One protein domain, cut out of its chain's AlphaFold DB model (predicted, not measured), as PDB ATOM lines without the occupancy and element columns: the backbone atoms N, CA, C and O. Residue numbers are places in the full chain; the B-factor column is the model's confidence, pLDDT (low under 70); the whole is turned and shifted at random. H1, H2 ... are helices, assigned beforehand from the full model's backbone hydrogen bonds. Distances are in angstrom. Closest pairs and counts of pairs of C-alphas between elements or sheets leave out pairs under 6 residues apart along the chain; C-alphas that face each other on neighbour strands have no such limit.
ATOM      1  N   GLU A 227      18.490  29.776  36.287       64.12
ATOM      2  CA  GLU A 227      18.613  29.758  37.739       64.12
ATOM      3  C   GLU A 227      19.805  30.635  38.162       64.12
ATOM      4  O   GLU A 227      20.969  30.334  37.894       64.12
ATOM      5  N   LEU A 228      19.510  31.783  38.781       68.38
ATOM      6  CA  LEU A 228      20.507  32.752  39.244       68.38
ATOM      7  C   LEU A 228      21.309  32.187  40.428       68.38
ATOM      8  O   LEU A 228      20.959  32.406  41.592       68.38
ATOM      9  N   THR A 229      22.406  31.486  40.143       74.62
ATOM     10  CA  THR A 229      23.365  31.059  41.168       74.62
ATOM     11  C   THR A 229      24.143  32.254  41.736       74.62
ATOM     12  O   THR A 229      24.329  33.291  41.091       74.62
ATOM     13  N   GLU A 230      24.621  32.108  42.975       70.75
ATOM     14  CA  GLU A 230      25.453  33.097  43.682       70.75
ATOM     15  C   GLU A 230      26.673  33.558  42.860       70.75
ATOM     16  O   GLU A 230      27.049  34.733  42.887       70.75
ATOM     17  N   GLU A 231      27.280  32.649  42.096       74.19
ATOM     18  CA  GLU A 231      28.457  32.933  41.271       74.19
ATOM     19  C   GLU A 231      28.125  33.823  40.066       74.19
ATOM     20  O   GLU A 231      28.842  34.793  39.802       74.19
ATOM     21  N   ILE A 232      27.000  33.571  39.387       74.06
ATOM     22  CA  ILE A 232      26.538  34.384  38.251       74.06
ATOM     23  C   ILE A 232      26.183  35.799  38.722       74.06
ATOM     24  O   ILE A 232      26.564  36.787  38.090       74.06
ATOM     25  N   LEU A 233      25.523  35.931  39.877       74.94
ATOM     26  CA  LEU A 233      25.185  37.235  40.458       74.94
ATOM     27  C   LEU A 233      26.431  38.054  40.828       74.94
ATOM     28  O   LEU A 233      26.469  39.263  40.576       74.94
ATOM     29  N   LYS A 234      27.475  37.419  41.376       78.56
ATOM     30  CA  LYS A 234      28.754  38.087  41.675       78.56
ATOM     31  C   LYS A 234      29.448  38.580  40.405       78.56
ATOM     32  O   LYS A 234      29.950  39.709  40.388       78.56
ATOM     33  N   LYS A 235      29.420  37.794  39.326       79.00
ATOM     34  CA  LYS A 235      29.964  38.201  38.021       79.00
ATOM     35  C   LYS A 235      29.164  39.345  37.389       79.00
ATOM     36  O   LYS A 235      29.767  40.329  36.971       79.00
ATOM     37  N   LEU A 236      27.829  39.303  37.431       79.50
ATOM     38  CA  LEU A 236      26.960  40.381  36.930       79.50
ATOM     39  C   LEU A 236      27.209  41.717  37.639       79.50
ATOM     40  O   LEU A 236      27.342  42.753  36.985       79.50
ATOM     41  N   VAL A 237      27.324  41.708  38.971       80.69
ATOM     42  CA  VAL A 237      27.663  42.919  39.737       80.69
ATOM     43  C   VAL A 237      29.052  43.436  39.360       80.69
ATOM     44  O   VAL A 237      29.234  44.646  39.221       80.69
ATOM     45  N   THR A 238      30.024  42.543  39.164       83.62
ATOM     46  CA  THR A 238      31.394  42.918  38.787       83.62
ATOM     47  C   THR A 238      31.428  43.575  37.404       83.62
ATOM     48  O   THR A 238      31.957  44.681  37.275       83.62
ATOM     49  N   SER A 239      30.758  42.992  36.407       83.12
ATOM     50  CA  SER A 239      30.638  43.563  35.056       83.12
ATOM     51  C   SER A 239      29.905  44.911  35.047       83.12
ATOM     52  O   SER A 239      30.334  45.855  34.378       83.12
ATOM     53  N   LEU A 240      28.835  45.056  35.841       81.62
ATOM     54  CA  LEU A 240      28.098  46.320  35.979       81.62
ATOM     55  C   LEU A 240      28.920  47.427  36.658       81.62
ATOM     56  O   LEU A 240      28.716  48.606  36.351       81.62
ATOM     57  N   LYS A 241      29.842  47.069  37.563       84.62
ATOM     58  CA  LYS A 241      30.769  48.007  38.216       84.62
ATOM     59  C   LYS A 241      31.933  48.412  37.312       84.62
ATOM     60  O   LYS A 241      32.370  49.554  37.388       84.62
ATOM     61  N   GLN A 242      32.422  47.503  36.471       81.75
ATOM     62  CA  GLN A 242      33.573  47.747  35.595       81.75
ATOM     63  C   GLN A 242      33.210  48.495  34.301       81.75
ATOM     64  O   GLN A 242      34.065  49.161  33.723       81.75
ATOM     65  N   ASN A 243      31.952  48.440  33.845       79.69
ATOM     66  CA  ASN A 243      31.553  49.146  32.627       79.69
ATOM     67  C   ASN A 243      31.393  50.668  32.869       79.69
ATOM     68  O   ASN A 243      30.567  51.078  33.693       79.69
ATOM     69  N   PRO A 244      32.096  51.539  32.113       75.88
ATOM     70  CA  PRO A 244      32.121  52.986  32.355       75.88
ATOM     71  C   PRO A 244      30.750  53.668  32.220       75.88
ATOM     72  O   PRO A 244      30.531  54.730  32.799       75.88
ATOM     73  N   LYS A 245      29.794  53.069  31.491       76.06
ATOM     74  CA  LYS A 245      28.437  53.622  31.317       76.06
ATOM     75  C   LYS A 245      27.494  53.282  32.481       76.06
ATOM     76  O   LYS A 245      26.477  53.963  32.673       76.06
ATOM     77  N   THR A 246      27.806  52.250  33.267       81.31
ATOM     78  CA  THR A 246      26.957  51.746  34.363       81.31
ATOM     79  C   THR A 246      27.586  51.929  35.748       81.31
ATOM     80  O   THR A 246      26.843  52.087  36.717       81.31
ATOM     81  N   ALA A 247      28.916  52.027  35.845       77.69
ATOM     82  CA  ALA A 247      29.692  52.046  37.088       77.69
ATOM     83  C   ALA A 247      29.155  52.990  38.181       77.69
ATOM     84  O   ALA A 247      28.991  52.567  39.324       77.69
ATOM     85  N   SER A 248      28.802  54.235  37.836       78.38
ATOM     86  CA  SER A 248      28.362  55.258  38.803       78.38
ATOM     87  C   SER A 248      27.093  54.901  39.584       78.38
ATOM     88  O   SER A 248      26.872  55.433  40.667       78.38
ATOM     89  N   LYS A 249      26.254  54.004  39.049       77.75
ATOM     90  CA  LYS A 249      24.995  53.565  39.672       77.75
ATOM     91  C   LYS A 249      25.155  52.279  40.491       77.75
ATOM     92  O   LYS A 249      24.328  52.017  41.362       77.75
ATOM     93  N   TRP A 250      26.179  51.473  40.207       78.88
ATOM     94  CA  TRP A 250      26.304  50.107  40.730       78.88
ATOM     95  C   TRP A 250      27.487  49.899  41.680       78.88
ATOM     96  O   TRP A 250      27.568  48.833  42.283       78.88
ATOM     97  N   THR A 251      28.353  50.898  41.889       76.38
ATOM     98  CA  THR A 251      29.557  50.849  42.749       76.38
ATOM     99  C   THR A 251      29.311  50.272  44.148       76.38
ATOM    100  O   THR A 251      30.085  49.428  44.602       76.38
ATOM    101  N   ASN A 252      28.189  50.627  44.782       76.25
ATOM    102  CA  ASN A 252      27.862  50.232  46.162       76.25
ATOM    103  C   ASN A 252      26.797  49.125  46.270       76.25
ATOM    104  O   ASN A 252      26.307  48.856  47.362       76.25
ATOM    105  N   VAL A 253      26.409  48.495  45.157       78.50
ATOM    106  CA  VAL A 253      25.350  47.471  45.147       78.50
ATOM    107  C   VAL A 253      25.947  46.085  45.416       78.50
ATOM    108  O   VAL A 253      26.991  45.735  44.851       78.50
ATOM    109  N   THR A 254      25.297  45.306  46.286       79.44
ATOM    110  CA  THR A 254      25.657  43.906  46.590       79.44
ATOM    111  C   THR A 254      24.941  42.922  45.654       79.44
ATOM    112  O   THR A 254      23.958  43.269  44.998       79.44
ATOM    113  N   HIS A 255      25.422  41.677  45.576       73.88
ATOM    114  CA  HIS A 255      24.805  40.629  44.748       73.88
ATOM    115  C   HIS A 255      23.379  40.285  45.215       73.88
ATOM    116  O   HIS A 255      22.502  40.101  44.373       73.88
ATOM    117  N   GLU A 256      23.103  40.330  46.523       71.62
ATOM    118  CA  GLU A 256      21.744  40.178  47.066       71.62
ATOM    119  C   GLU A 256      20.800  41.306  46.626       71.62
ATOM    120  O   GLU A 256      19.677  41.050  46.200       71.62
ATOM    121  N   GLN A 257      21.264  42.560  46.630       76.44
ATOM    122  CA  GLN A 257      20.463  43.699  46.165       76.44
ATOM    123  C   GLN A 257      20.210  43.665  44.653       76.44
ATOM    124  O   GLN A 257      19.165  44.133  44.190       76.44
ATOM    125  N   LEU A 258      21.154  43.133  43.866       78.88
ATOM    126  CA  LEU A 258      20.929  42.882  42.444       78.88
ATOM    127  C   LEU A 258      19.875  41.786  42.256       78.88
ATOM    128  O   LEU A 258      18.967  41.971  41.448       78.88
ATOM    129  N   ARG A 259      19.931  40.710  43.051       77.62
ATOM    130  CA  ARG A 259      18.924  39.641  43.040       77.62
ATOM    131  C   ARG A 259      17.523  40.200  43.286       77.62
ATOM    132  O   ARG A 259      16.637  39.952  42.481       77.62
ATOM    133  N   THR A 260      17.336  41.056  44.293       77.19
ATOM    134  CA  THR A 260      16.037  41.709  44.563       77.19
ATOM    135  C   THR A 260      15.562  42.624  43.426       77.19
ATOM    136  O   THR A 260      14.367  42.838  43.251       77.19
ATOM    137  N   LYS A 261      16.476  43.194  42.631       77.06
ATOM    138  CA  LYS A 261      16.116  44.031  41.472       77.06
ATOM    139  C   LYS A 261      15.783  43.220  40.222       77.06
ATOM    140  O   LYS A 261      15.114  43.756  39.339       77.06
ATOM    141  N   LEU A 262      16.234  41.972  40.141       78.88
ATOM    142  CA  LEU A 262      15.976  41.068  39.022       78.88
ATOM    143  C   LEU A 262      14.782  40.135  39.268       78.88
ATOM    144  O   LEU A 262      14.484  39.327  38.404       78.88
ATOM    145  N   THR A 263      14.072  40.264  40.394       76.31
ATOM    146  CA  THR A 263      12.875  39.461  40.710       76.31
ATOM    147  C   THR A 263      11.548  40.136  40.351       76.31
ATOM    148  O   THR A 263      10.504  39.500  40.447       76.31
ATOM    149  N   SER A 264      11.543  41.413  39.948       78.25
ATOM    150  CA  SER A 264      10.315  42.141  39.601       78.25
ATOM    151  C   SER A 264      10.409  42.850  38.253       78.25
ATOM    152  O   SER A 264      11.383  43.535  37.934       78.25
ATOM    153  N   TYR A 265       9.330  42.763  37.474       77.56
ATOM    154  CA  TYR A 265       9.205  43.464  36.199       77.56
ATOM    155  C   TYR A 265       9.406  44.982  36.353       77.56
ATOM    156  O   TYR A 265      10.085  45.619  35.545       77.56
ATOM    157  N   LEU A 266       8.860  45.584  37.419       74.69
ATOM    158  CA  LEU A 266       8.951  47.031  37.653       74.69
ATOM    159  C   LEU A 266      10.393  47.479  37.918       74.69
ATOM    160  O   LEU A 266      10.814  48.539  37.442       74.69
ATOM    161  N   THR A 267      11.169  46.665  38.634       79.81
ATOM    162  CA  THR A 267      12.571  46.965  38.927       79.81
ATOM    163  C   THR A 267      13.449  46.763  37.696       79.81
ATOM    164  O   THR A 267      14.285  47.628  37.426       79.81
ATOM    165  N   ILE A 268      13.198  45.737  36.874       79.31
ATOM    166  CA  ILE A 268      13.897  45.535  35.592       79.31
ATOM    167  C   ILE A 268      13.573  46.672  34.607       79.31
ATOM    168  O   ILE A 268      14.475  47.237  33.987       79.31
ATOM    169  N   ARG A 269      12.312  47.121  34.523       80.56
ATOM    170  CA  ARG A 269      11.905  48.249  33.661       80.56
ATOM    171  C   ARG A 269      12.587  49.573  34.025       80.56
ATOM    172  O   ARG A 269      12.814  50.430  33.159       80.56
ATOM    173  N   SER A 270      12.933  49.748  35.299       81.12
ATOM    174  CA  SER A 270      13.639  50.933  35.801       81.12
ATOM    175  C   SER A 270      15.119  50.999  35.378       81.12
ATOM    176  O   SER A 270      15.753  52.054  35.483       81.12
ATOM    177  N   LEU A 271      15.686  49.899  34.868       82.94
ATOM    178  CA  LEU A 271      17.064  49.839  34.382       82.94
ATOM    179  C   LEU A 271      17.240  50.641  33.082       82.94
ATOM    180  O   LEU A 271      16.295  50.837  32.316       82.94
ATOM    181  N   ARG A 272      18.438  51.184  32.842       84.69
ATOM    182  CA  ARG A 272      18.750  51.923  31.604       84.69
ATOM    183  C   ARG A 272      19.166  50.947  30.502       84.69
ATOM    184  O   ARG A 272      19.586  49.837  30.799       84.69
ATOM    185  N   HIS A 273      19.127  51.384  29.244       81.75
ATOM    186  CA  HIS A 273      19.612  50.579  28.112       81.75
ATOM    187  C   HIS A 273      21.012  49.971  28.328       81.75
ATOM    188  O   HIS A 273      21.133  48.764  28.150       81.75
ATOM    189  N   PRO A 274      22.024  50.732  28.803       82.69
ATOM    190  CA  PRO A 274      23.347  50.167  29.058       82.69
ATOM    191  C   PRO A 274      23.356  49.159  30.210       82.69
ATOM    192  O   PRO A 274      24.132  48.216  30.184       82.69
ATOM    193  N   ASP A 275      22.487  49.341  31.214       80.81
ATOM    194  CA  ASP A 275      22.373  48.400  32.334       80.81
ATOM    195  C   ASP A 275      21.833  47.041  31.819       80.81
ATOM    196  O   ASP A 275      22.347  45.993  32.193       80.81
ATOM    197  N   LEU A 276      20.839  47.059  30.919       81.81
ATOM    198  CA  LEU A 276      20.244  45.855  30.315       81.81
ATOM    199  C   LEU A 276      21.197  45.148  29.338       81.81
ATOM    200  O   LEU A 276      21.226  43.923  29.298       81.81
ATOM    201  N   GLU A 277      21.975  45.908  28.566       81.50
ATOM    202  CA  GLU A 277      22.987  45.372  27.639       81.50
ATOM    203  C   GLU A 277      24.116  44.654  28.382       81.50
ATOM    204  O   GLU A 277      24.500  43.557  27.995       81.50
ATOM    205  N   VAL A 278      24.606  45.224  29.489       81.88
ATOM    206  CA  VAL A 278      25.648  44.581  30.306       81.88
ATOM    207  C   VAL A 278      25.136  43.304  30.972       81.88
ATOM    208  O   VAL A 278      25.879  42.326  31.042       81.88
ATOM    209  N   LEU A 279      23.881  43.290  31.439       80.50
ATOM    210  CA  LEU A 279      23.253  42.083  31.989       80.50
ATOM    211  C   LEU A 279      23.165  40.972  30.934       80.50
ATOM    212  O   LEU A 279      23.559  39.842  31.205       80.50
ATOM    213  N   HIS A 280      22.701  41.310  29.730       80.25
ATOM    214  CA  HIS A 280      22.574  40.369  28.617       80.25
ATOM    215  C   HIS A 280      23.928  39.794  28.177       80.25
ATOM    216  O   HIS A 280      24.083  38.576  28.161       80.25
ATOM    217  N   GLU A 281      24.923  40.646  27.917       78.00
ATOM    218  CA  GLU A 281      26.266  40.222  27.490       78.00
ATOM    219  C   GLU A 281      26.969  39.361  28.548       78.00
ATOM    220  O   GLU A 281      27.600  38.355  28.232       78.00
ATOM    221  N   THR A 282      26.827  39.712  29.830       77.88
ATOM    222  CA  THR A 282      27.444  38.930  30.910       77.88
ATOM    223  C   THR A 282      26.789  37.553  31.047       77.88
ATOM    224  O   THR A 282      27.495  36.567  31.221       77.88
ATOM    225  N   CYS A 283      25.461  37.453  30.918       73.94
ATOM    226  CA  CYS A 283      24.763  36.164  30.927       73.94
ATOM    227  C   CYS A 283      25.074  35.317  29.682       73.94
ATOM    228  O   CYS A 283      25.232  34.107  29.807       73.94
ATOM    229  N   LYS A 284      25.219  35.940  28.505       75.88
ATOM    230  CA  LYS A 284      25.598  35.261  27.255       75.88
ATOM    231  C   LYS A 284      26.986  34.620  27.340       75.88
ATOM    232  O   LYS A 284      27.167  33.495  26.888       75.88
ATOM    233  N   ASN A 285      27.955  35.311  27.940       72.50
ATOM    234  CA  ASN A 285      29.324  34.801  28.081       72.50
ATOM    235  C   ASN A 285      29.436  33.627  29.068       72.50
ATOM    236  O   ASN A 285      30.332  32.799  28.935       72.50
ATOM    237  N   GLU A 286      28.543  33.554  30.055       70.50
ATOM    238  CA  GLU A 286      28.570  32.528  31.107       70.50
ATOM    239  C   GLU A 286      27.681  31.318  30.789       70.50
ATOM    240  O   GLU A 286      27.909  30.229  31.312       70.50
ATOM    241  N   ILE A 287      26.674  31.485  29.927       68.06
ATOM    242  CA  ILE A 287      25.723  30.432  29.561       68.06
ATOM    243  C   ILE A 287      25.673  30.336  28.025       68.06
ATOM    244  O   ILE A 287      24.916  31.064  27.376       68.06
ATOM    245  N   PRO A 288      26.449  29.412  27.420       58.16
ATOM    246  CA  PRO A 288      26.583  29.287  25.963       58.16
ATOM    247  C   PRO A 288      25.290  28.919  25.219       58.16
ATOM    248  O   PRO A 288      25.243  29.004  23.995       58.16
ATOM    249  N   SER A 289      24.239  28.496  25.933       56.88
ATOM    250  CA  SER A 289      22.927  28.172  25.363       56.88
ATOM    251  C   SER A 289      22.022  29.392  25.125       56.88
ATOM    252  O   SER A 289      20.953  29.232  24.535       56.88
ATOM    253  N   LEU A 290      22.430  30.614  25.509       60.16
ATOM    254  CA  LEU A 290      21.738  31.843  25.094       60.16
ATOM    255  C   LEU A 290      22.093  32.204  23.647       60.16
ATOM    256  O   LEU A 290      23.090  32.868  23.377       60.16
ATOM    257  N   SER A 291      21.237  31.806  22.708       54.09
ATOM    258  CA  SER A 291      21.454  31.986  21.264       54.09
ATOM    259  C   SER A 291      21.109  33.379  20.712       54.09
ATOM    260  O   SER A 291      21.300  33.621  19.522       54.09
ATOM    261  N   LEU A 292      20.604  34.309  21.532       60.31
ATOM    262  CA  LEU A 292      19.997  35.559  21.056       60.31
ATOM    263  C   LEU A 292      20.806  36.809  21.416       60.31
ATOM    264  O   LEU A 292      21.120  37.039  22.583       60.31
ATOM    265  N   GLU A 293      21.090  37.648  20.415       63.91
ATOM    266  CA  GLU A 293      21.791  38.928  20.559       63.91
ATOM    267  C   GLU A 293      20.831  40.120  20.613       63.91
ATOM    268  O   GLU A 293      19.887  40.224  19.824       63.91
ATOM    269  N   PHE A 294      21.111  41.083  21.494       73.44
ATOM    270  CA  PHE A 294      20.444  42.379  21.443       73.44
ATOM    271  C   PHE A 294      20.788  43.101  20.138       73.44
ATOM    272  O   PHE A 294      21.890  43.620  19.964       73.44
ATOM    273  N   ARG A 295      19.810  43.230  19.234       65.44
ATOM    274  CA  ARG A 295      19.966  44.093  18.056       65.44
ATOM    275  C   ARG A 295      20.007  45.563  18.494       65.44
ATOM    276  O   ARG A 295      19.263  45.985  19.385       65.44
ATOM    277  N   LYS A 296      20.824  46.383  17.818       59.16
ATOM    278  CA  LYS A 296      20.962  47.832  18.102       59.16
ATOM    279  C   LYS A 296      19.629  48.595  18.077       59.16
ATOM    280  O   LYS A 296      19.503  49.607  18.760       59.16
ATOM    281  N   ASN A 297      18.636  48.084  17.351       64.62
ATOM    282  CA  ASN A 297      17.382  48.779  17.051       64.62
ATOM    283  C   ASN A 297      16.237  48.417  18.017       64.62
ATOM    284  O   ASN A 297      15.128  48.923  17.867       64.62
ATOM    285  N   TRP A 298      16.470  47.534  18.996       75.69
ATOM    286  CA  TRP A 298      15.426  47.118  19.937       75.69
ATOM    287  C   TRP A 298      14.977  48.264  20.847       75.69
ATOM    288  O   TRP A 298      15.801  48.934  21.487       75.69
ATOM    289  N   LYS A 299      13.654  48.442  20.964       78.31
ATOM    290  CA  LYS A 299      13.071  49.399  21.907       78.31
ATOM    291  C   LYS A 299      13.313  48.916  23.336       78.31
ATOM    292  O   LYS A 299      13.541  47.737  23.604       78.31
ATOM    293  N   LYS A 300      13.278  49.852  24.286       79.88
ATOM    294  CA  LYS A 300      13.557  49.559  25.699       79.88
ATOM    295  C   LYS A 300      12.640  48.477  26.261       79.88
ATOM    296  O   LYS A 300      13.120  47.586  26.950       79.88
ATOM    297  N   ASP A 301      11.347  48.575  25.967       76.06
ATOM    298  CA  ASP A 301      10.348  47.647  26.491       76.06
ATOM    299  C   ASP A 301      10.556  46.219  25.943       76.06
ATOM    300  O   ASP A 301      10.344  45.261  26.681       76.06
ATOM    301  N   ASP A 302      11.091  46.071  24.724       77.31
ATOM    302  CA  ASP A 302      11.440  44.766  24.138       77.31
ATOM    303  C   ASP A 302      12.652  44.142  24.851       77.31
ATOM    304  O   ASP A 302      12.605  42.981  25.260       77.31
ATOM    305  N   LYS A 303      13.707  44.939  25.105       79.44
ATOM    306  CA  LYS A 303      14.878  44.516  25.907       79.44
ATOM    307  C   LYS A 303      14.479  44.129  27.334       79.44
ATOM    308  O   LYS A 303      14.972  43.139  27.863       79.44
ATOM    309  N   VAL A 304      13.584  44.898  27.960       78.69
ATOM    310  CA  VAL A 304      13.057  44.613  29.307       78.69
ATOM    311  C   VAL A 304      12.263  43.313  29.309       78.69
ATOM    312  O   VAL A 304      12.487  42.485  30.186       78.69
ATOM    313  N   GLY A 305      11.377  43.118  28.327       75.00
ATOM    314  CA  GLY A 305      10.606  41.887  28.174       75.00
ATOM    315  C   GLY A 305      11.508  40.659  28.069       75.00
ATOM    316  O   GLY A 305      11.320  39.712  28.821       75.00
ATOM    317  N   TYR A 306      12.542  40.719  27.226       76.75
ATOM    318  CA  TYR A 306      13.502  39.624  27.070       76.75
ATOM    319  C   TYR A 306      14.277  39.315  28.359       76.75
ATOM    320  O   TYR A 306      14.411  38.157  28.740       76.75
ATOM    321  N   VAL A 307      14.757  40.343  29.067       76.44
ATOM    322  CA  VAL A 307      15.466  40.160  30.347       76.44
ATOM    323  C   VAL A 307      14.544  39.584  31.426       76.44
ATOM    324  O   VAL A 307      14.990  38.785  32.242       76.44
ATOM    325  N   CYS A 308      13.256  39.939  31.424       76.31
ATOM    326  CA  CYS A 308      12.286  39.335  32.339       76.31
ATOM    327  C   CYS A 308      12.085  37.847  32.025       76.31
ATOM    328  O   CYS A 308      12.105  37.037  32.944       76.31
ATOM    329  N   THR A 309      11.985  37.477  30.745       73.62
ATOM    330  CA  THR A 309      11.914  36.069  30.323       73.62
ATOM    331  C   THR A 309      13.183  35.294  30.697       73.62
ATOM    332  O   THR A 309      13.081  34.185  31.209       73.62
ATOM    333  N   MET A 310      14.368  35.894  30.524       72.44
ATOM    334  CA  MET A 310      15.663  35.294  30.879       72.44
ATOM    335  C   MET A 310      15.750  34.883  32.359       72.44
ATOM    336  O   MET A 310      16.316  33.841  32.679       72.44
ATOM    337  N   PHE A 311      15.189  35.700  33.254       74.19
ATOM    338  CA  PHE A 311      15.218  35.476  34.705       74.19
ATOM    339  C   PHE A 311      13.904  34.909  35.268       74.19
ATOM    340  O   PHE A 311      13.707  34.931  36.483       74.19
ATOM    341  N   GLY A 312      12.985  34.450  34.410       67.50
ATOM    342  CA  GLY A 312      11.729  33.828  34.843       67.50
ATOM    343  C   GLY A 312      10.759  34.769  35.556       67.50
ATOM    344  O   GLY A 312       9.924  34.319  36.335       67.50
TER     345      GLY A 312
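What this domain is: This is residues 227 to 312 of the 822 residues of an uncharacterized protein of Mytilus galloprovincialis (UniProt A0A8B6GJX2). Five helices stand in a small, nearly closed ring, in the order H1, H5, H6, H4, H3, with the short H2 at the end of H1. H1 and H6 lie on either side of the long H5, and a loop, residues 287 to 299, returns from the end of H5 to the beginning of H6. The 86 printed residues hold six named helices, H1 to H6 along the chain, and no named strand: the class is all helix. The whole is compact, with a radius of gyration of the C-alphas of 11.9 A and spans of 30 by 25 by 23 A.

How they stand to each other: H1, residues 230 to 242, is the hub. Its residues 237 to 241 alone touch H2, residues 247 to 250; the closest C-alphas, of Lys 241 and Ala 247, are 4.3 A apart. H1 touches H3, residues 255 to 261, about perpendicular at 85 degrees, closest at C-alphas 233 and 255, 5.5 A. H4, residues 265 to 269, is close to H3 but not clearly touching, with C-alphas 261 and 267 closest at 5.3 A. H5, residues 273 to 286, touches H1 at a steep tilt of 46 degrees, opposite ways, closest at C-alphas 236 and 282, 6.2 A. H6, residues 300 to 310, touches H5 at a shallow tilt of 29 degrees, the same way, closest at C-alphas 273 and 300, 6.6 A. H6 also touches H4, closest at C-alphas 304 and 269, 5.8 A. In H1, H3, H4, H5 and H6 every O i to N i+4 pair is within hydrogen-bond range; H2 is too short for one.

Where its parts are: H1 begins at C-alpha 230 (25.453, 33.097, 43.682) and is 18.6 A long, H5 20.4 A. H6, 15.3 A, ends at C-alpha 310 (15.663, 35.294, 30.879).

The domain as a whole: The C-alphas farthest apart, of Glu 230 and Asn 297, are 31.9 A apart. The printed part has no cut, and the link H5 to H6 is long. The pLDDT is under 70 at residues 227 to 228, 287 to 293, 295 to 297 and 312.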